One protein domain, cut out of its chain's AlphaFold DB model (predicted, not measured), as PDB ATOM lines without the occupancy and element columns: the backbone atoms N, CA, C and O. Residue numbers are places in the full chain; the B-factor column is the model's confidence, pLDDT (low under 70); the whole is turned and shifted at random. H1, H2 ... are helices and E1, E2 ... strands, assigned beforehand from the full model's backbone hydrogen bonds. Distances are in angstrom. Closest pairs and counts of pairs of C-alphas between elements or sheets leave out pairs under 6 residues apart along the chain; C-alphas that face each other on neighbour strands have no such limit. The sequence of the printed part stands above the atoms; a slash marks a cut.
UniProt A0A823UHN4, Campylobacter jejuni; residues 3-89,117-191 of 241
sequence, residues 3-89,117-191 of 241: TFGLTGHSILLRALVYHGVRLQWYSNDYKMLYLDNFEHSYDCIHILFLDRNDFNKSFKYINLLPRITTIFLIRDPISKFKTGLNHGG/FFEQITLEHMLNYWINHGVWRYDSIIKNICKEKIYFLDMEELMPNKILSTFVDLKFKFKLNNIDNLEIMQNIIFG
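Overview. This is residues 3 to 89 and 117 to 191 of the 241 residues of a protein of Campylobacter jejuni (UniProt A0A823UHN4). Two short pairs of parallel strands, E1 with E2 and E3 with E4, form a loose middle row, with H2, H3 and the small H6 along one side and H1, H7 and H8 on the other, where the small H9 packs on H8. H4 and H5 meet steeply beyond one end of the strands. The printed part has 162 residues, with nine named helices and four strands in the order H1 E1 H2 E2 H3 E3 H4 H5 H6 E4 H7 H8 H9; the class is mostly helix. It is compact, with a radius of gyration of the C-alphas of 16.6 A and spans of 47 by 37 by 27 A.

Arrangement. Start at E3, residues 70 to 74, and its parallel neighbour E4, residues 150 to 154, where N 72 and O 151 are 2.8 A apart. E2, residues 44 to 49, is near E3, with 6 pairs of C-alphas within 10 A. Its parallel neighbour is E1, residues 23 to 25; N 24 and O 44 are 2.9 A apart. With H2, residues 30 to 39, they make a strand-helix-strand unit, two parallel strands with a helix between, whose crossover is right-handed. H2 touches H3, residues 52 to 62, at a shallow tilt of 23 degrees, the same way; their closest C-alphas are those of Tyr 30 and Ser 58, 5.8 A. H3 is close to but not clearly touching H6, residues 138 to 142, at Phe 59 and Ile 141, C-alphas 7.4 A apart. Look next at H1, residues 9 to 18, and H8, residues 163 to 174: close but not clearly touching, with the C-alphas of Ala 15 and Phe 167 8.0 A apart. H8 touches H9, residues 182 to 185, with residues 163 to 164 alone; closest are C-alphas 164 and 182, 6.7 A. H7, residues 155 to 158, and H8 only just touch, and only at the corner, with 3 pairs within 8 A. H4, residues 77 to 85, touches H5, residues 123 to 133, at Phe 81 and Trp 130, C-alphas 7.1 A apart. Every O i to N i+4 pair is within hydrogen-bond range in H1, H4, H5, H6 and H8; H2 has 5 of 6 and H3 5 of 7, while H7 and H9 are too short for one.

Along the chain. Find C-alpha 9 at (228.012, 170.175, 36.816); from there H1 runs 14.4 A. E2 spans 16.2 A, H5 15.3 A and H8 15.8 A. H9 ends at C-alpha 185, (219.582, 175.967, 27.858).

Size, cuts and confidence. The C-alphas farthest apart, of Glu 39 and Thr 122, are 48.0 A apart. Residues 90 to 116 are not printed, and C-alphas 89 and 117 stand 10.8 A apart across that cut. Of the links printed whole, none is long. Mean pLDDT of the printed part is 79.2; 18 residues are under 70, among them 26 to 30 and 117 to 121.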
ATOM      1  N   THR A   3     232.981 164.961  37.393       87.06
ATOM      2  CA  THR A   3     232.899 166.377  37.748       87.06
ATOM      3  C   THR A   3     233.509 166.601  39.113       87.06
ATOM      4  O   THR A   3     233.311 165.807  40.032       87.06
ATOM      5  N   PHE A   4     234.214 167.706  39.259       82.56
ATOM      6  CA  PHE A   4     234.945 168.044  40.473       82.56
ATOM      7  C   PHE A   4     234.226 169.212  41.137       82.56
ATOM      8  O   PHE A   4     233.659 170.040  40.427       82.56
ATOM      9  N   GLY A   5     234.175 169.275  42.466       74.44
ATOM     10  CA  GLY A   5     233.402 170.289  43.191       74.44
ATOM     11  C   GLY A   5     233.511 171.686  42.564       74.44
ATOM     12  O   GLY A   5     234.588 172.094  42.131       74.44
ATOM     13  N   LEU A   6     232.385 172.403  42.483       74.38
ATOM     14  CA  LEU A   6     232.293 173.772  41.942       74.38
ATOM     15  C   LEU A   6     232.540 173.933  40.422       74.38
ATOM     16  O   LEU A   6     232.646 175.056  39.928       74.38
ATOM     17  N   THR A   7     232.564 172.840  39.652       70.00
ATOM     18  CA  THR A   7     232.668 172.861  38.172       70.00
ATOM     19  C   THR A   7     231.338 173.093  37.442       70.00
ATOM     20  O   THR A   7     231.243 172.854  36.249       70.00
ATOM     21  N   GLY A   8     230.278 173.543  38.122       73.44
ATOM     22  CA  GLY A   8     229.012 173.862  37.442       73.44
ATOM     23  C   GLY A   8     228.268 172.656  36.845       73.44
ATOM     24  O   GLY A   8     227.440 172.823  35.953       73.44
ATOM     25  N   HIS A   9     228.533 171.444  37.350       82.81
ATOM     26  CA  HIS A   9     228.012 170.175  36.816       82.81
ATOM     27  C   HIS A   9     226.496 170.128  36.583       82.81
ATOM     28  O   HIS A   9     226.041 169.412  35.696       82.81
ATOM     29  N   SER A  10     225.707 170.892  37.341       80.69
ATOM     30  CA  SER A  10     224.249 170.901  37.224       80.69
ATOM     31  C   SER A  10     223.740 171.338  35.848       80.69
ATOM     32  O   SER A  10     222.726 170.802  35.412       80.69
ATOM     33  N   ILE A  11     224.419 172.265  35.151       81.31
ATOM     34  CA  ILE A  11     224.045 172.636  33.770       81.31
ATOM     35  C   ILE A  11     224.208 171.425  32.856       81.31
ATOM     36  O   ILE A  11     223.271 171.048  32.158       81.31
ATOM     37  N   LEU A  12     225.387 170.798  32.895       87.19
ATOM     38  CA  LEU A  12     225.709 169.675  32.026       87.19
ATOM     39  C   LEU A  12     224.753 168.504  32.244       87.19
ATOM     40  O   LEU A  12     224.262 167.930  31.281       87.19
ATOM     41  N   LEU A  13     224.447 168.180  33.501       87.12
ATOM     42  CA  LEU A  13     223.490 167.121  33.817       87.12
ATOM     43  C   LEU A  13     222.095 167.437  33.282       87.12
ATOM     44  O   LEU A  13     221.516 166.603  32.597       87.12
ATOM     45  N   ARG A  14     221.565 168.639  33.546       82.19
ATOM     46  CA  ARG A  14     220.238 169.044  33.054       82.19
ATOM     47  C   ARG A  14     220.157 168.970  31.539       82.19
ATOM     48  O   ARG A  14     219.208 168.422  31.001       82.19
ATOM     49  N   ALA A  15     221.173 169.487  30.868       81.50
ATOM     50  CA  ALA A  15     221.261 169.453  29.425       81.50
ATOM     51  C   ALA A  15     221.295 168.023  28.865       81.50
ATOM     52  O   ALA A  15     220.575 167.716  27.921       81.50
ATOM     53  N   LEU A  16     222.071 167.121  29.475       86.62
ATOM     54  CA  LEU A  16     222.070 165.705  29.104       86.62
ATOM     55  C   LEU A  16     220.675 165.079  29.290       86.62
ATOM     56  O   LEU A  16     220.210 164.388  28.388       86.62
ATOM     57  N   VAL A  17     219.975 165.365  30.398       85.38
ATOM     58  CA  VAL A  17     218.583 164.907  30.597       85.38
ATOM     59  C   VAL A  17     217.659 165.445  29.511       85.38
ATOM     60  O   VAL A  17     216.861 164.679  28.977       85.38
ATOM     61  N   TYR A  18     217.773 166.726  29.146       80.19
ATOM     62  CA  TYR A  18     216.977 167.291  28.055       80.19
ATOM     63  C   TYR A  18     217.221 166.545  26.740       80.19
ATOM     64  O   TYR A  18     216.273 166.260  26.020       80.19
ATOM     65  N   HIS A  19     218.460 166.123  26.478       81.56
ATOM     66  CA  HIS A  19     218.824 165.280  25.333       81.56
ATOM     67  C   HIS A  19     218.385 163.805  25.487       81.56
ATOM     68  O   HIS A  19     218.810 162.942  24.715       81.56
ATOM     69  N   GLY A  20     217.550 163.484  26.478       84.00
ATOM     70  CA  GLY A  20     217.025 162.144  26.731       84.00
ATOM     71  C   GLY A  20     218.050 161.158  27.293       84.00
ATOM     72  O   GLY A  20     217.813 159.955  27.247       84.00
ATOM     73  N   VAL A  21     219.190 161.634  27.804       87.81
ATOM     74  CA  VAL A  21     220.209 160.768  28.413       87.81
ATOM     75  C   VAL A  21     219.685 160.247  29.748       87.81
ATOM     76  O   VAL A  21     219.447 161.025  30.675       87.81
ATOM     77  N   ARG A  22     219.568 158.922  29.887       87.44
ATOM     78  CA  ARG A  22     219.273 158.279  31.173       87.44
ATOM     79  C   ARG A  22     220.516 158.332  32.046       87.44
ATOM     80  O   ARG A  22     221.469 157.569  31.861       87.44
ATOM     81  N   LEU A  23     220.512 159.284  32.971       85.00
ATOM     82  CA  LEU A  23     221.602 159.524  33.904       85.00
ATOM     83  C   LEU A  23     221.411 158.716  35.180       85.00
ATOM     84  O   LEU A  23     220.344 158.777  35.786       85.00
ATOM     85  N   GLN A  24     222.485 158.074  35.633       81.44
ATOM     86  CA  GLN A  24     222.596 157.623  37.014       81.44
ATOM     87  C   GLN A  24     223.481 158.577  37.807       81.44
ATOM     88  O   GLN A  24     224.613 158.871  37.408       81.44
ATOM     89  N   TRP A  25     222.974 159.036  38.949       73.44
ATOM     90  CA  TRP A  25     223.693 159.904  39.875       73.44
ATOM     91  C   TRP A  25     223.529 159.396  41.305       73.44
ATOM     92  O   TRP A  25     222.415 159.199  41.775       73.44
ATOM     93  N   TYR A  26     224.652 159.234  42.004       64.75
ATOM     94  CA  TYR A  26     224.683 159.007  43.442       64.75
ATOM     95  C   TYR A  26     225.570 160.059  44.103       64.75
ATOM     96  O   TYR A  26     226.736 160.231  43.744       64.75
ATOM     97  N   SER A  27     225.026 160.741  45.109       59.00
ATOM     98  CA  SER A  27     225.831 161.437  46.107       59.00
ATOM     99  C   SER A  27     226.082 160.478  47.267       59.00
ATOM    100  O   SER A  27     225.134 160.026  47.903       59.00
ATOM    101  N   ASN A  28     227.349 160.193  47.565       55.97
ATOM    102  CA  ASN A  28     227.805 159.528  48.792       55.97
ATOM    103  C   ASN A  28     227.559 158.010  48.945       55.97
ATOM    104  O   ASN A  28     228.127 157.441  49.879       55.97
ATOM    105  N   ASP A  29     226.847 157.333  48.032       66.25
ATOM    106  CA  ASP A  29     226.758 155.857  47.990       66.25
ATOM    107  C   ASP A  29     227.251 155.267  46.657       66.25
ATOM    108  O   ASP A  29     226.511 154.792  45.796       66.25
ATOM    109  N   TYR A  30     228.571 155.308  46.480       69.94
ATOM    110  CA  TYR A  30     229.240 154.802  45.280       69.94
ATOM    111  C   TYR A  30     229.225 153.267  45.170       69.94
ATOM    112  O   TYR A  30     229.526 152.731  44.104       69.94
ATOM    113  N   LYS A  31     228.876 152.556  46.255       70.75
ATOM    114  CA  LYS A  31     228.700 151.101  46.234       70.75
ATOM    115  C   LYS A  31     227.405 150.743  45.520       70.75
ATOM    116  O   LYS A  31     227.439 149.899  44.630       70.75
ATOM    117  N   MET A  32     226.306 151.403  45.885       70.19
ATOM    118  CA  MET A  32     225.028 151.223  45.196       70.19
ATOM    119  C   MET A  32     225.113 151.669  43.741       70.19
ATOM    120  O   MET A  32     224.663 150.938  42.873       70.19
ATOM    121  N   LEU A  33     225.834 152.761  43.442       70.25
ATOM    122  CA  LEU A  33     226.108 153.147  42.050       70.25
ATOM    123  C   LEU A  33     226.696 152.000  41.222       70.25
ATOM    124  O   LEU A  33     226.313 151.802  40.070       70.25
ATOM    125  N   TYR A  34     227.669 151.288  41.792       70.38
ATOM    126  CA  TYR A  34     228.295 150.169  41.109       70.38
ATOM    127  C   TYR A  34     227.301 149.027  40.898       70.38
ATOM    128  O   TYR A  34     227.197 148.552  39.776       70.38
ATOM    129  N   LEU A  35     226.572 148.617  41.941       72.44
ATOM    130  CA  LEU A  35     225.615 147.508  41.870       72.44
ATOM    131  C   LEU A  35     224.477 147.797  40.878       72.44
ATOM    132  O   LEU A  35     224.261 147.009  39.959       72.44
ATOM    133  N   ASP A  36     223.854 148.969  40.973       72.94
ATOM    134  CA  ASP A  36     222.746 149.380  40.106       72.94
ATOM    135  C   ASP A  36     223.147 149.448  38.634       72.94
ATOM    136  O   ASP A  36     222.355 149.123  37.753       72.94
ATOM    137  N   ASN A  37     224.385 149.850  38.333       69.56
ATOM    138  CA  ASN A  37     224.857 149.913  36.953       69.56
ATOM    139  C   ASN A  37     224.959 148.528  36.283       69.56
ATOM    140  O   ASN A  37     224.989 148.452  35.056       69.56
ATOM    141  N   PHE A  38     225.050 147.436  37.049       70.38
ATOM    142  CA  PHE A  38     224.969 146.084  36.479       70.38
ATOM    143  C   PHE A  38     223.527 145.611  36.303       70.38
ATOM    144  O   PHE A  38     223.269 144.800  35.416       70.38
ATOM    145  N   GLU A  39     222.597 146.111  37.115       71.94
ATOM    146  CA  GLU A  39     221.185 145.712  37.075       71.94
ATOM    147  C   GLU A  39     220.355 146.544  36.087       71.94
ATOM    148  O   GLU A  39     219.342 146.079  35.558       71.94
ATOM    149  N   HIS A  40     220.789 147.769  35.794       75.25
ATOM    150  CA  HIS A  40     220.066 148.717  34.959       75.25
ATOM    151  C   HIS A  40     220.939 149.277  33.834       75.25
ATOM    152  O   HIS A  40     222.128 149.547  33.993       75.25
ATOM    153  N   SER A  41     220.328 149.504  32.670       74.50
ATOM    154  CA  SER A  41     220.996 150.149  31.541       74.50
ATOM    155  C   SER A  41     220.906 151.674  31.673       74.50
ATOM    156  O   SER A  41     219.828 152.238  31.459       74.50
ATOM    157  N   TYR A  42     222.021 152.335  31.970       81.81
ATOM    158  CA  TYR A  42     222.138 153.796  31.926       81.81
ATOM    159  C   TYR A  42     222.986 154.244  30.742       81.81
ATOM    160  O   TYR A  42     223.940 153.573  30.352       81.81
ATOM    161  N   ASP A  43     222.664 155.417  30.203       85.44
ATOM    162  CA  ASP A  43     223.410 155.997  29.086       85.44
ATOM    163  C   ASP A  43     224.637 156.771  29.600       85.44
ATOM    164  O   ASP A  43     225.651 156.894  28.912       85.44
ATOM    165  N   CYS A  44     224.573 157.285  30.836       86.56
ATOM    166  CA  CYS A  44     225.684 157.984  31.472       86.56
ATOM    167  C   CYS A  44     225.680 157.825  32.999       86.56
ATOM    168  O   CYS A  44     224.684 158.072  33.675       86.56
ATOM    169  N   ILE A  45     226.850 157.487  33.543       84.88
ATOM    170  CA  ILE A  45     227.124 157.468  34.981       84.88
ATOM    171  C   ILE A  45     227.794 158.782  35.376       84.88
ATOM    172  O   ILE A  45     228.864 159.122  34.852       84.88
ATOM    173  N   HIS A  46     227.202 159.516  36.312       86.81
ATOM    174  CA  HIS A  46     227.788 160.726  36.878       86.81
ATOM    175  C   HIS A  46     228.513 160.436  38.193       86.81
ATOM    176  O   HIS A  46     227.935 159.895  39.132       86.81
ATOM    177  N   ILE A  47     229.783 160.841  38.266       84.25
ATOM    178  CA  ILE A  47     230.583 160.796  39.489       84.25
ATOM    179  C   ILE A  47     231.005 162.213  39.853       84.25
ATOM    180  O   ILE A  47     231.717 162.893  39.104       84.25
ATOM    181  N   LEU A  48     230.552 162.642  41.028       84.50
ATOM    182  CA  LEU A  48     230.894 163.919  41.633       84.50
ATOM    183  C   LEU A  48     231.958 163.717  42.710       84.50
ATOM    184  O   LEU A  48     231.765 162.933  43.636       84.50
ATOM    185  N   PHE A  49     233.053 164.467  42.599       83.19
ATOM    186  CA  PHE A  49     234.102 164.535  43.610       83.19
ATOM    187  C   PHE A  49     234.036 165.893  44.316       83.19
ATOM    188  O   PHE A  49     234.623 166.864  43.824       83.19
ATOM    189  N   LEU A  50     233.294 165.994  45.423       80.06
ATOM    190  CA  LEU A  50     233.191 167.254  46.172       80.06
ATOM    191  C   LEU A  50     234.489 167.548  46.920       80.06
ATOM    192  O   LEU A  50     235.029 168.650  46.803       80.06
ATOM    193  N   ASP A  51     235.006 166.544  47.623       80.81
ATOM    194  CA  ASP A  51     236.203 166.654  48.442       80.81
ATOM    195  C   ASP A  51     237.107 165.412  48.344       80.81
ATOM    196  O   ASP A  51     236.857 164.448  47.609       80.81
ATOM    197  N   ARG A  52     238.212 165.444  49.091       81.06
ATOM    198  CA  ARG A  52     239.177 164.342  49.162       81.06
ATOM    199  C   ARG A  52     238.583 163.035  49.709       81.06
ATOM    200  O   ARG A  52     239.032 161.963  49.299       81.06
ATOM    201  N   ASN A  53     237.619 163.092  50.623       81.12
ATOM    202  CA  ASN A  53     236.987 161.898  51.184       81.12
ATOM    203  C   ASN A  53     236.086 161.229  50.148       81.12
ATOM    204  O   ASN A  53     236.186 160.015  49.949       81.12
ATOM    205  N   ASP A  54     235.280 162.016  49.439       79.06
ATOM    206  CA  ASP A  54     234.458 161.545  48.328       79.06
ATOM    207  C   ASP A  54     235.320 160.964  47.220       79.06
ATOM    208  O   ASP A  54     235.019 159.886  46.707       79.06
ATOM    209  N   PHE A  55     236.445 161.613  46.904       82.19
ATOM    210  CA  PHE A  55     237.432 161.061  45.984       82.19
ATOM    211  C   PHE A  55     237.896 159.671  46.417       82.19
ATOM    212  O   PHE A  55     237.794 158.734  45.631       82.19
ATOM    213  N   ASN A  56     238.357 159.504  47.658       80.94
ATOM    214  CA  ASN A  56     238.871 158.216  48.133       80.94
ATOM    215  C   ASN A  56     237.803 157.110  48.088       80.94
ATOM    216  O   ASN A  56     238.111 155.980  47.706       80.94
ATOM    217  N   LYS A  57     236.549 157.431  48.433       79.50
ATOM    218  CA  LYS A  57     235.421 156.489  48.355       79.50
ATOM    219  C   LYS A  57     235.091 156.126  46.906       79.50
ATOM    220  O   LYS A  57     234.967 154.947  46.589       79.50
ATOM    221  N   SER A  58     234.991 157.126  46.032       77.88
ATOM    222  CA  SER A  58     234.630 156.970  44.616       77.88
ATOM    223  C   SER A  58     235.699 156.236  43.814       77.88
ATOM    224  O   SER A  58     235.388 155.448  42.924       77.88
ATOM    225  N   PHE A  59     236.971 156.497  44.121       78.62
ATOM    226  CA  PHE A  59     238.111 156.028  43.339       78.62
ATOM    227  C   PHE A  59     238.168 154.503  43.233       78.62
ATOM    228  O   PHE A  59     238.469 153.972  42.167       78.62
ATOM    229  N   LYS A  60     237.785 153.792  44.302       76.75
ATOM    230  CA  LYS A  60     237.674 152.329  44.285       76.75
ATOM    231  C   LYS A  60     236.694 151.841  43.213       76.75
ATOM    232  O   LYS A  60     237.002 150.881  42.518       76.75
ATOM    233  N   TYR A  61     235.540 152.490  43.082       73.94
ATOM    234  CA  TYR A  61     234.480 152.065  42.166       73.94
ATOM    235  C   TYR A  61     234.751 152.481  40.722       73.94
ATOM    236  O   TYR A  61     234.394 151.749  39.807       73.94
ATOM    237  N   ILE A  62     235.464 153.591  40.504       75.75
ATOM    238  CA  ILE A  62     235.925 154.000  39.166       75.75
ATOM    239  C   ILE A  62     236.786 152.919  38.524       75.75
ATOM    240  O   ILE A  62     236.607 152.624  37.348       75.75
ATOM    241  N   ASN A  63     237.671 152.294  39.301       75.06
ATOM    242  CA  ASN A  63     238.535 151.221  38.806       75.06
ATOM    243  C   ASN A  63     237.758 149.958  38.406       75.06
ATOM    244  O   ASN A  63     238.308 149.100  37.721       75.06
ATOM    245  N   LEU A  64     236.505 149.830  38.846       73.56
ATOM    246  CA  LEU A  64     235.632 148.713  38.502       73.56
ATOM    247  C   LEU A  64     234.731 149.021  37.300       73.56
ATOM    248  O   LEU A  64     234.054 148.118  36.806       73.56
ATOM    249  N   LEU A  65     234.691 150.273  36.831       72.00
ATOM    250  CA  LEU A  65     233.902 150.626  35.659       72.00
ATOM    251  C   LEU A  65     234.557 150.066  34.387       72.00
ATOM    252  O   LEU A  65     235.784 150.111  34.242       72.00
ATOM    253  N   PRO A  66     233.757 149.563  33.430       65.25
ATOM    254  CA  PRO A  66     234.273 149.141  32.135       65.25
ATOM    255  C   PRO A  66     234.984 150.301  31.419       65.25
ATOM    256  O   PRO A  66     234.743 151.473  31.704       65.25
ATOM    257  N   ARG A  67     235.859 149.988  30.451       73.19
ATOM    258  CA  ARG A  67     236.578 150.990  29.636       73.19
ATOM    259  C   ARG A  67     235.618 151.749  28.706       73.19
ATOM    260  O   ARG A  67     235.544 151.478  27.505       73.19
ATOM    261  N   ILE A  68     234.899 152.709  29.275       77.06
ATOM    262  CA  ILE A  68     233.885 153.534  28.615       77.06
ATOM    263  C   ILE A  68     234.410 154.932  28.296       77.06
ATOM    264  O   ILE A  68     235.394 155.412  28.864       77.06
ATOM    265  N   THR A  69     233.724 155.599  27.374       86.62
ATOM    266  CA  THR A  69     233.993 156.996  27.054       86.62
ATOM    267  C   THR A  69     233.711 157.880  28.261       86.62
ATOM    268  O   THR A  69     232.657 157.781  28.887       86.62
ATOM    269  N   THR A  70     234.664 158.745  28.602       87.19
ATOM    270  CA  THR A  70     234.611 159.550  29.822       87.19
ATOM    271  C   THR A  70     234.677 161.032  29.491       87.19
ATOM    272  O   THR A  70     235.634 161.500  28.885       87.19
ATOM    273  N   ILE A  71     233.674 161.785  29.937       90.62
ATOM    274  CA  ILE A  71     233.702 163.251  29.926       90.62
ATOM    275  C   ILE A  71     234.276 163.729  31.259       90.62
ATOM    276  O   ILE A  71     233.764 163.332  32.307       90.62
ATOM    277  N   PHE A  72     235.302 164.575  31.218       90.75
ATOM    278  CA  PHE A  72     235.835 165.309  32.364       90.75
ATOM    279  C   PHE A  72     235.368 166.750  32.272       90.75
ATOM    280  O   PHE A  72     235.830 167.484  31.402       90.75
ATOM    281  N   LEU A  73     234.487 167.157  33.182       91.56
ATOM    282  CA  LEU A  73     234.155 168.564  33.341       91.56
ATOM    283  C   LEU A  73     235.246 169.226  34.180       91.56
ATOM    284  O   LEU A  73     235.358 168.975  35.385       91.56
ATOM    285  N   ILE A  74     236.067 170.028  33.519       89.06
ATOM    286  CA  ILE A  74     237.192 170.733  34.119       89.06
ATOM    287  C   ILE A  74     236.861 172.209  34.280       89.06
ATOM    288  O   ILE A  74     235.960 172.746  33.649       89.06
ATOM    289  N   ARG A  75     237.595 172.861  35.170       87.25
ATOM    290  CA  ARG A  75     237.560 174.304  35.354       87.25
ATOM    291  C   ARG A  75     238.956 174.747  35.723       87.25
ATOM    292  O   ARG A  75     239.647 174.008  36.437       87.25
ATOM    293  N   ASP A  76     239.353 175.932  35.284       87.00
ATOM    294  CA  ASP A  76     240.612 176.492  35.742       87.00
ATOM    295  C   ASP A  76     240.617 176.588  37.289       87.00
ATOM    296  O   ASP A  76     239.587 176.884  37.916       87.00
ATOM    297  N   PRO A  77     241.753 176.296  37.949       81.38
ATOM    298  CA  PRO A  77     241.813 176.280  39.407       81.38
ATOM    299  C   PRO A  77     241.396 177.605  40.055       81.38
ATOM    300  O   PRO A  77     240.737 177.588  41.094       81.38
ATOM    301  N   ILE A  78     241.726 178.747  39.439       83.31
ATOM    302  CA  ILE A  78     241.445 180.075  39.995       83.31
ATOM    303  C   ILE A  78     239.937 180.345  39.991       83.31
ATOM    304  O   ILE A  78     239.387 180.731  41.025       83.31
ATOM    305  N   SER A  79     239.229 180.100  38.890       85.06
ATOM    306  CA  SER A  79     237.774 180.285  38.838       85.06
ATOM    307  C   SER A  79     237.035 179.263  39.687       85.06
ATOM    308  O   SER A  79     235.982 179.585  40.244       85.06
ATOM    309  N   LYS A  80     237.588 178.056  39.868       82.06
ATOM    310  CA  LYS A  80     237.077 177.098  40.858       82.06
ATOM    311  C   LYS A  80     237.139 177.687  42.273       82.06
ATOM    312  O   LYS A  80     236.124 177.647  42.967       82.06
ATOM    313  N   PHE A  81     238.249 178.317  42.675       79.88
ATOM    314  CA  PHE A  81     238.339 179.019  43.966       79.88
ATOM    315  C   PHE A  81     237.378 180.210  44.059       79.88
ATOM    316  O   PHE A  81     236.647 180.319  45.042       79.88
ATOM    317  N   LYS A  82     237.312 181.064  43.026       81.88
ATOM    318  CA  LYS A  82     236.350 182.183  42.966       81.88
ATOM    319  C   LYS A  82     234.911 181.700  43.125       81.88
ATOM    320  O   LYS A  82     234.110 182.334  43.803       81.88
ATOM    321  N   THR A  83     234.586 180.558  42.532       81.56
ATOM    322  CA  THR A  83     233.261 179.949  42.668       81.56
ATOM    323  C   THR A  83     233.034 179.432  44.077       81.56
ATOM    324  O   THR A  83     231.949 179.632  44.600       81.56
ATOM    325  N   GLY A  84     234.035 178.818  44.710       78.25
ATOM    326  CA  GLY A  84     233.944 178.348  46.094       78.25
ATOM    327  C   GLY A  84     233.739 179.476  47.097       78.25
ATOM    328  O   GLY A  84     232.941 179.328  48.017       78.25
ATOM    329  N   LEU A  85     234.390 180.620  46.873       76.00
ATOM    330  CA  LEU A  85     234.184 181.855  47.638       76.00
ATOM    331  C   LEU A  85     232.741 182.355  47.547       76.00
ATOM    332  O   LEU A  85     232.142 182.717  48.554       76.00
ATOM    333  N   ASN A  86     232.172 182.314  46.345       74.81
ATOM    334  CA  ASN A  86     230.809 182.767  46.080       74.81
ATOM    335  C   ASN A  86     229.771 181.637  46.175       74.81
ATOM    336  O   ASN A  86     228.620 181.816  45.772       74.81
ATOM    337  N   HIS A  87     230.148 180.456  46.678       77.62
ATOM    338  CA  HIS A  87     229.236 179.324  46.744       77.62
ATOM    339  C   HIS A  87     228.314 179.472  47.954       77.62
ATOM    340  O   HIS A  87     228.601 178.991  49.049       77.62
ATOM    341  N   GLY A  88     227.182 180.138  47.738       78.12
ATOM    342  CA  GLY A  88     226.111 180.216  48.725       78.12
ATOM    343  C   GLY A  88     225.424 178.870  48.953       78.12
ATOM    344  O   GLY A  88     225.681 177.879  48.261       78.12
ATOM    345  N   GLY A  89     224.504 178.853  49.901       82.31
ATOM    346  CA  GLY A  89     223.575 177.773  50.202       82.31
ATOM    347  C   GLY A  89     222.280 178.340  50.770       82.31
ATOM    348  O   GLY A  89     222.196 179.533  51.064       82.31
ATOM    349  N   PHE A 117     231.184 181.196  54.459       66.25
ATOM    350  CA  PHE A 117     232.473 181.838  54.670       66.25
ATOM    351  C   PHE A 117     232.378 183.353  54.919       66.25
ATOM    352  O   PHE A 117     233.404 184.020  54.976       66.25
ATOM    353  N   PHE A 118     231.166 183.907  55.054       61.47
ATOM    354  CA  PHE A 118     230.962 185.360  55.102       61.47
ATOM    355  C   PHE A 118     231.392 186.006  56.427       61.47
ATOM    356  O   PHE A 118     231.776 187.170  56.435       61.47
ATOM    357  N   GLU A 119     231.330 185.272  57.542       58.72
ATOM    358  CA  GLU A 119     231.448 185.887  58.872       58.72
ATOM    359  C   GLU A 119     232.848 185.790  59.497       58.72
ATOM    360  O   GLU A 119     233.146 186.576  60.393       58.72
ATOM    361  N   GLN A 120     233.728 184.874  59.063       57.00
ATOM    362  CA  GLN A 120     234.982 184.604  59.799       57.00
ATOM    363  C   GLN A 120     236.180 184.124  58.969       57.00
ATOM    364  O   GLN A 120     237.054 183.444  59.507       57.00
ATOM    365  N   ILE A 121     236.270 184.430  57.672       64.06
ATOM    366  CA  ILE A 121     237.318 183.804  56.854       64.06
ATOM    367  C   ILE A 121     238.096 184.817  56.015       64.06
ATOM    368  O   ILE A 121     237.589 185.389  55.055       64.06
ATOM    369  N   THR A 122     239.369 185.012  56.369       76.44
ATOM    370  CA  THR A 122     240.336 185.707  55.510       76.44
ATOM    371  C   THR A 122     240.486 184.947  54.189       76.44
ATOM    372  O   THR A 122     240.335 183.726  54.138       76.44
ATOM    373  N   LEU A 123     240.849 185.639  53.103       75.00
ATOM    374  CA  LEU A 123     241.162 184.979  51.826       75.00
ATOM    375  C   LEU A 123     242.146 183.808  52.013       75.00
ATOM    376  O   LEU A 123     241.988 182.761  51.394       75.00
ATOM    377  N   GLU A 124     243.115 183.963  52.916       80.56
ATOM    378  CA  GLU A 124     244.080 182.928  53.285       80.56
ATOM    379  C   GLU A 124     243.416 181.657  53.830       80.56
ATOM    380  O   GLU A 124     243.690 180.564  53.337       80.56
ATOM    381  N   HIS A 125     242.513 181.770  54.807       78.56
ATOM    382  CA  HIS A 125     241.843 180.595  55.364       78.56
ATOM    383  C   HIS A 125     240.963 179.903  54.310       78.56
ATOM    384  O   HIS A 125     240.939 178.673  54.243       78.56
ATOM    385  N   MET A 126     240.323 180.663  53.416       75.00
ATOM    386  CA  MET A 126     239.577 180.105  52.282       75.00
ATOM    387  C   MET A 126     240.464 179.330  51.308       75.00
ATOM    388  O   MET A 126     240.120 178.219  50.893       75.00
ATOM    389  N   LEU A 127     241.604 179.911  50.934       76.94
ATOM    390  CA  LEU A 127     242.575 179.256  50.064       76.94
ATOM    391  C   LEU A 127     243.089 177.975  50.721       76.94
ATOM    392  O   LEU A 127     243.046 176.917  50.096       76.94
ATOM    393  N   ASN A 128     243.471 178.040  51.997       81.31
ATOM    394  CA  ASN A 128     243.906 176.878  52.768       81.31
ATOM    395  C   ASN A 128     242.826 175.794  52.826       81.31
ATOM    396  O   ASN A 128     243.133 174.616  52.631       81.31
ATOM    397  N   TYR A 129     241.560 176.158  53.037       80.06
ATOM    398  CA  TYR A 129     240.459 175.201  53.023       80.06
ATOM    399  C   TYR A 129     240.374 174.480  51.675       80.06
ATOM    400  O   TYR A 129     240.474 173.254  51.626       80.06
ATOM    401  N   TRP A 130     240.245 175.217  50.570       78.12
ATOM    402  CA  TRP A 130     240.029 174.617  49.254       78.12
ATOM    403  C   TRP A 130     241.266 173.902  48.695       78.12
ATOM    404  O   TRP A 130     241.116 172.900  47.995       78.12
ATOM    405  N   ILE A 131     242.481 174.353  49.017       80.88
ATOM    406  CA  ILE A 131     243.720 173.639  48.674       80.88
ATOM    407  C   ILE A 131     243.736 172.266  49.356       80.88
ATOM    408  O   ILE A 131     244.017 171.263  48.700       80.88
ATOM    409  N   ASN A 132     243.369 172.203  50.639       82.19
ATOM    410  CA  ASN A 132     243.445 170.970  51.425       82.19
ATOM    411  C   ASN A 132     242.257 170.016  51.214       82.19
ATOM    412  O   ASN A 132     242.437 168.796  51.271       82.19
ATOM    413  N   HIS A 133     241.059 170.549  50.962       79.31
ATOM    414  CA  HIS A 133     239.826 169.760  50.835       79.31
ATOM    415  C   HIS A 133     239.423 169.506  49.382       79.31
ATOM    416  O   HIS A 133     238.783 168.496  49.090       79.31
ATOM    417  N   GLY A 134     239.810 170.391  48.461       78.06
ATOM    418  CA  GLY A 134     239.493 170.266  47.048       78.06
ATOM    419  C   GLY A 134     240.135 169.040  46.396       78.06
ATOM    420  O   GLY A 134     241.198 168.554  46.784       78.06
ATOM    421  N   VAL A 135     239.482 168.542  45.349       80.50
ATOM    422  CA  VAL A 135     240.007 167.430  44.551       80.50
ATOM    423  C   VAL A 135     240.876 167.971  43.424       80.50
ATOM    424  O   VAL A 135     240.372 168.616  42.502       80.50
ATOM    425  N   TRP A 136     242.177 167.690  43.518       78.62
ATOM    426  CA  TRP A 136     243.217 168.120  42.568       78.62
ATOM    427  C   TRP A 136     243.937 166.943  41.886       78.62
ATOM    428  O   TRP A 136     244.857 167.130  41.099       78.62
ATOM    429  N   ARG A 137     243.536 165.702  42.191       78.50
ATOM    430  CA  ARG A 137     244.244 164.466  41.805       78.50
ATOM    431  C   ARG A 137     243.794 163.907  40.448       78.50
ATOM    432  O   ARG A 137     243.532 162.710  40.333       78.50
ATOM    433  N   TYR A 138     243.706 164.755  39.423       81.19
ATOM    434  CA  TYR A 138     243.229 164.360  38.088       81.19
ATOM    435  C   TYR A 138     244.056 163.215  37.486       81.19
ATOM    436  O   TYR A 138     243.490 162.229  37.016       81.19
ATOM    437  N   ASP A 139     245.383 163.281  37.612       82.38
ATOM    438  CA  ASP A 139     246.302 162.262  37.087       82.38
ATOM    439  C   ASP A 139     246.045 160.868  37.652       82.38
ATOM    440  O   ASP A 139     246.201 159.866  36.956       82.38
ATOM    441  N   SER A 140     245.638 160.789  38.923       80.94
ATOM    442  CA  SER A 140     245.325 159.507  39.558       80.94
ATOM    443  C   SER A 140     244.112 158.857  38.899       80.94
ATOM    444  O   SER A 140     244.110 157.647  38.701       80.94
ATOM    445  N   ILE A 141     243.113 159.645  38.495       79.50
ATOM    446  CA  ILE A 141     241.945 159.142  37.762       79.50
ATOM    447  C   ILE A 141     242.350 158.756  36.341       79.50
ATOM    448  O   ILE A 141     242.065 157.646  35.904       79.50
ATOM    449  N   ILE A 142     243.062 159.642  35.638       80.94
ATOM    450  CA  ILE A 142     243.449 159.457  34.231       80.94
ATOM    451  C   ILE A 142     244.299 158.191  34.036       80.94
ATOM    452  O   ILE A 142     244.193 157.526  33.008       80.94
ATOM    453  N   LYS A 143     245.127 157.819  35.021       79.06
ATOM    454  CA  LYS A 143     245.915 156.574  34.991       79.06
ATOM    455  C   LYS A 143     245.063 155.301  35.001       79.06
ATOM    456  O   LYS A 143     245.544 154.280  34.522       79.06
ATOM    457  N   ASN A 144     243.842 155.354  35.526       73.94
ATOM    458  CA  ASN A 144     242.995 154.177  35.742       73.94
ATOM    459  C   ASN A 144     241.828 154.061  34.754       73.94
ATOM    460  O   ASN A 144     241.045 153.119  34.828       73.94
ATOM    461  N   ILE A 145     241.718 154.989  33.805       76.44
ATOM    462  CA  ILE A 145     240.686 154.974  32.767       76.44
ATOM    463  C   ILE A 145     241.310 154.883  31.374       76.44
ATOM    464  O   ILE A 145     242.504 155.113  31.175       76.44
ATOM    465  N   CYS A 146     240.492 154.548  30.379       72.56
ATOM    466  CA  CYS A 146     240.929 154.473  28.989       72.56
ATOM    467  C   CYS A 146     241.228 155.880  28.443       72.56
ATOM    468  O   CYS A 146     240.314 156.604  28.048       72.56
ATOM    469  N   LYS A 147     242.513 156.261  28.425       69.06
ATOM    470  CA  LYS A 147     242.975 157.603  28.024       69.06
ATOM    471  C   LYS A 147     242.510 158.026  26.629       69.06
ATOM    472  O   LYS A 147     242.173 159.185  26.427       69.06
ATOM    473  N   GLU A 148     242.435 157.079  25.700       72.69
ATOM    474  CA  GLU A 148     242.011 157.293  24.307       72.69
ATOM    475  C   GLU A 148     240.535 157.697  24.174       72.69
ATOM    476  O   GLU A 148     240.112 158.165  23.119       72.69
ATOM    477  N   LYS A 149     239.738 157.539  25.237       82.62
ATOM    478  CA  LYS A 149     238.307 157.864  25.252       82.62
ATOM    479  C   LYS A 149     237.959 158.956  26.263       82.62
ATOM    480  O   LYS A 149     236.840 158.977  26.778       82.62
ATOM    481  N   ILE A 150     238.901 159.853  26.567       88.06
ATOM    482  CA  ILE A 150     238.654 161.006  27.439       88.06
ATOM    483  C   ILE A 150     238.300 162.232  26.597       88.06
ATOM    484  O   ILE A 150     239.034 162.621  25.694       88.06
ATOM    485  N   TYR A 151     237.186 162.873  26.937       91.56
ATOM    486  CA  TYR A 151     236.824 164.192  26.443       91.56
ATOM    487  C   TYR A 151     236.863 165.195  27.593       91.56
ATOM    488  O   TYR A 151     236.122 165.057  28.565       91.56
ATOM    489  N   PHE A 152     237.730 166.195  27.486       91.56
ATOM    490  CA  PHE A 152     237.772 167.308  28.425       91.56
ATOM    491  C   PHE A 152     236.786 168.379  27.967       91.56
ATOM    492  O   PHE A 152     236.836 168.814  26.820       91.56
ATOM    493  N   LEU A 153     235.896 168.778  28.868       93.62
ATOM    494  CA  LEU A 153     234.946 169.858  28.672       93.62
ATOM    495  C   LEU A 153     235.264 170.946  29.687       93.62
ATOM    496  O   LEU A 153     235.187 170.697  30.891       93.62
ATOM    497  N   ASP A 154     235.639 172.126  29.211       92.19
ATOM    498  CA  ASP A 154     235.803 173.283  30.085       92.19
ATOM    499  C   ASP A 154     234.426 173.783  30.538       92.19
ATOM    500  O   ASP A 154     233.489 173.878  29.748       92.19
ATOM    501  N   MET A 155     234.291 174.090  31.823       89.19
ATOM    502  CA  MET A 155     233.091 174.682  32.398       89.19
ATOM    503  C   MET A 155     232.725 176.011  31.729       89.19
ATOM    504  O   MET A 155     231.538 176.310  31.611       89.19
ATOM    505  N   GLU A 156     233.703 176.773  31.236       89.38
ATOM    506  CA  GLU A 156     233.442 178.023  30.513       89.38
ATOM    507  C   GLU A 156     232.684 177.797  29.191       89.38
ATOM    508  O   GLU A 156     231.984 178.692  28.724       89.38
ATOM    509  N   GLU A 157     232.736 176.595  28.608       91.44
ATOM    510  CA  GLU A 157     231.923 176.223  27.437       91.44
ATOM    511  C   GLU A 157     230.435 176.055  27.785       91.44
ATOM    512  O   GLU A 157     229.565 176.078  26.922       91.44
ATOM    513  N   LEU A 158     230.103 175.948  29.071       88.12
ATOM    514  CA  LEU A 158     228.723 175.855  29.546       88.12
ATOM    515  C   LEU A 158     228.107 177.222  29.877       88.12
ATOM    516  O   LEU A 158     227.007 177.272  30.426       88.12
ATOM    517  N   MET A 159     228.794 178.328  29.577       85.25
ATOM    518  CA  MET A 159     228.248 179.674  29.770       85.25
ATOM    519  C   MET A 159     227.096 179.964  28.796       85.25
ATOM    520  O   MET A 159     227.111 179.449  27.678       85.25
ATOM    521  N   PRO A 160     226.108 180.809  29.163       81.81
ATOM    522  CA  PRO A 160     224.903 181.041  28.351       81.81
ATOM    523  C   PRO A 160     225.161 181.403  26.881       81.81
ATOM    524  O   PRO A 160     224.426 180.985  25.990       81.81
ATOM    525  N   ASN A 161     226.233 182.147  26.605       85.19
ATOM    526  CA  ASN A 161     226.613 182.560  25.253       85.19
ATOM    527  C   ASN A 161     227.284 181.452  24.420       85.19
ATOM    528  O   ASN A 161     227.375 181.597  23.206       85.19
ATOM    529  N   LYS A 162     227.758 180.369  25.047       89.50
ATOM    530  CA  LYS A 162     228.455 179.248  24.388       89.50
ATOM    531  C   LYS A 162     227.688 177.933  24.437       89.50
ATOM    532  O   LYS A 162     227.868 177.083  23.568       89.50
ATOM    533  N   ILE A 163     226.794 177.783  25.413       86.88
ATOM    534  CA  ILE A 163     226.144 176.514  25.728       86.88
ATOM    535  C   ILE A 163     225.463 175.884  24.507       86.88
ATOM    536  O   ILE A 163     225.576 174.680  24.302       86.88
ATOM    537  N   LEU A 164     224.832 176.679  23.637       87.12
ATOM    538  CA  LEU A 164     224.187 176.159  22.430       87.12
ATOM    539  C   LEU A 164     225.176 175.461  21.491       87.12
ATOM    540  O   LEU A 164     224.970 174.298  21.146       87.12
ATOM    541  N   SER A 165     226.262 176.139  21.108       89.94
ATOM    542  CA  SER A 165     227.285 175.558  20.231       89.94
ATOM    543  C   SER A 165     227.948 174.347  20.878       89.94
ATOM    544  O   SER A 165     228.102 173.310  20.238       89.94
ATOM    545  N   THR A 166     228.246 174.431  22.174       91.25
ATOM    546  CA  THR A 166     228.865 173.334  22.918       91.25
ATOM    547  C   THR A 166     227.984 172.087  22.912       91.25
ATOM    548  O   THR A 166     228.484 170.979  22.723       91.25
ATOM    549  N   PHE A 167     226.665 172.229  23.063       87.62
ATOM    550  CA  PHE A 167     225.764 171.076  23.026       87.62
ATOM    551  C   PHE A 167     225.498 170.537  21.627       87.62
ATOM    552  O   PHE A 167     225.312 169.328  21.486       87.62
ATOM    553  N   VAL A 168     225.564 171.372  20.588       87.81
ATOM    554  CA  VAL A 168     225.595 170.887  19.201       87.81
ATOM    555  C   VAL A 168     226.805 169.969  18.992       87.81
ATOM    556  O   VAL A 168     226.642 168.846  18.504       87.81
ATOM    557  N   ASP A 169     227.988 170.370  19.455       90.69
ATOM    558  CA  ASP A 169     229.209 169.564  19.340       90.69
ATOM    559  C   ASP A 169     229.133 168.268  20.159       90.69
ATOM    560  O   ASP A 169     229.435 167.180  19.656       90.69
ATOM    561  N   LEU A 170     228.683 168.357  21.417       89.56
ATOM    562  CA  LEU A 170     228.479 167.192  22.283       89.56
ATOM    563  C   LEU A 170     227.478 166.214  21.665       89.56
ATOM    564  O   LEU A 170     227.709 165.003  21.682       89.56
ATOM    565  N   LYS A 171     226.393 166.726  21.084       88.56
ATOM    566  CA  LYS A 171     225.384 165.914  20.413       88.56
ATOM    567  C   LYS A 171     225.993 165.110  19.274       88.56
ATOM    568  O   LYS A 171     225.771 163.902  19.225       88.56
ATOM    569  N   PHE A 172     226.778 165.726  18.392       88.50
ATOM    570  CA  PHE A 172     227.435 164.992  17.309       88.50
ATOM    571  C   PHE A 172     228.457 163.984  17.839       88.50
ATOM    572  O   PHE A 172     228.483 162.833  17.399       88.50
ATOM    573  N   LYS A 173     229.263 164.386  18.824       89.56
ATOM    574  CA  LYS A 173     230.332 163.555  19.385       89.56
ATOM    575  C   LYS A 173     229.814 162.318  20.118       89.56
ATOM    576  O   LYS A 173     230.411 161.248  20.013       89.56
ATOM    577  N   PHE A 174     228.716 162.465  20.855       88.56
ATOM    578  CA  PHE A 174     228.140 161.417  21.699       88.56
ATOM    579  C   PHE A 174     226.832 160.838  21.152       88.56
ATOM    580  O   PHE A 174     226.230 159.998  21.811       88.56
ATOM    581  N   LYS A 175     226.420 161.243  19.943       88.88
ATOM    582  CA  LYS A 175     225.179 160.810  19.278       88.88
ATOM    583  C   LYS A 175     223.939 161.014  20.159       88.88
ATOM    584  O   LYS A 175     223.109 160.119  20.283       88.88
ATOM    585  N   LEU A 176     223.843 162.183  20.792       87.88
ATOM    586  CA  LEU A 176     222.710 162.534  21.654       87.88
ATOM    587  C   LEU A 176     221.446 162.801  20.819       87.88
ATOM    588  O   LEU A 176     221.537 163.159  19.640       87.88
ATOM    589  N   ASN A 177     220.266 162.667  21.432       85.06
ATOM    590  CA  ASN A 177     219.001 162.936  20.743       85.06
ATOM    591  C   ASN A 177     218.849 164.425  20.401       85.06
ATOM    592  O   ASN A 177     219.493 165.295  20.992       85.06
ATOM    593  N   ASN A 178     217.971 164.730  19.445       78.56
ATOM    594  CA  ASN A 178     217.534 166.104  19.210       78.56
ATOM    595  C   ASN A 178     216.694 166.615  20.383       78.56
ATOM    596  O   ASN A 178     215.953 165.848  20.991       78.56
ATOM    597  N   ILE A 179     216.797 167.917  20.644       72.69
ATOM    598  CA  ILE A 179     215.894 168.634  21.541       72.69
ATOM    599  C   ILE A 179     215.186 169.705  20.726       72.69
ATOM    600  O   ILE A 179     215.840 170.465  20.007       72.69
ATOM    601  N   ASP A 180     213.874 169.795  20.904       64.31
ATOM    602  CA  ASP A 180     213.103 170.958  20.493       64.31
ATOM    603  C   ASP A 180     213.317 172.072  21.527       64.31
ATOM    604  O   ASP A 180     213.135 171.854  22.723       64.31
ATOM    605  N   ASN A 181     213.703 173.268  21.071       69.12
ATOM    606  CA  ASN A 181     213.947 174.453  21.907       69.12
ATOM    607  C   ASN A 181     215.245 174.430  22.753       69.12
ATOM    608  O   ASN A 181     215.235 174.566  23.979       69.12
ATOM    609  N   LEU A 182     216.395 174.324  22.076       70.38
ATOM    610  CA  LEU A 182     217.726 174.450  22.692       70.38
ATOM    611  C   LEU A 182     217.935 175.793  23.426       70.38
ATOM    612  O   LEU A 182     218.737 175.852  24.355       70.38
ATOM    613  N   GLU A 183     217.205 176.856  23.068       74.00
ATOM    614  CA  GLU A 183     217.307 178.181  23.703       74.00
ATOM    615  C   GLU A 183     216.998 178.150  25.209       74.00
ATOM    616  O   GLU A 183     217.567 178.929  25.976       74.00
ATOM    617  N   ILE A 184     216.187 177.190  25.676       72.88
ATOM    618  CA  ILE A 184     215.943 176.957  27.111       72.88
ATOM    619  C   ILE A 184     217.261 176.776  27.877       72.88
ATOM    620  O   ILE A 184     217.374 177.184  29.032       72.88
ATOM    621  N   MET A 185     218.287 176.217  27.233       73.69
ATOM    622  CA  MET A 185     219.582 175.967  27.858       73.69
ATOM    623  C   MET A 185     220.340 177.256  28.185       73.69
ATOM    624  O   MET A 185     221.020 177.311  29.206       73.69
ATOM    625  N   GLN A 186     220.181 178.311  27.380       75.56
ATOM    626  CA  GLN A 186     220.774 179.627  27.661       75.56
ATOM    627  C   GLN A 186     220.165 180.268  28.909       75.56
ATOM    628  O   GLN A 186     220.831 181.020  29.616       75.56
ATOM    629  N   ASN A 187     218.914 179.917  29.208       70.75
ATOM    630  CA  ASN A 187     218.167 180.420  30.353       70.75
ATOM    631  C   ASN A 187     218.424 179.629  31.642       70.75
ATOM    632  O   ASN A 187     217.824 179.942  32.670       70.75
ATOM    633  N   ILE A 188     219.299 178.615  31.631       70.19
ATOM    634  CA  ILE A 188     219.701 177.917  32.857       70.19
ATOM    635  C   ILE A 188     220.567 178.875  33.686       70.19
ATOM    636  O   ILE A 188     221.788 178.941  33.545       70.19
ATOM    637  N   ILE A 189     219.919 179.644  34.563       61.03
ATOM    638  CA  ILE A 189     220.582 180.667  35.371       61.03
ATOM    639  C   ILE A 189     221.421 180.000  36.468       61.03
ATOM    640  O   ILE A 189     220.915 179.309  37.358       61.03
ATOM    641  N   PHE A 190     222.724 180.289  36.453       60.00
ATOM    642  CA  PHE A 190     223.585 180.185  37.626       60.00
ATOM    643  C   PHE A 190     223.557 181.515  38.369       60.00
ATOM    644  O   PHE A 190     223.983 182.540  37.851       60.00
ATOM    645  N   GLY A 191     223.062 181.508  39.601       60.72
ATOM    646  CA  GLY A 191     223.050 182.722  40.400       60.72
ATOM    647  C   GLY A 191     222.470 182.519  41.791       60.72
ATOM    648  O   GLY A 191     221.893 181.461  42.073       60.72
TER     649      GLY A 191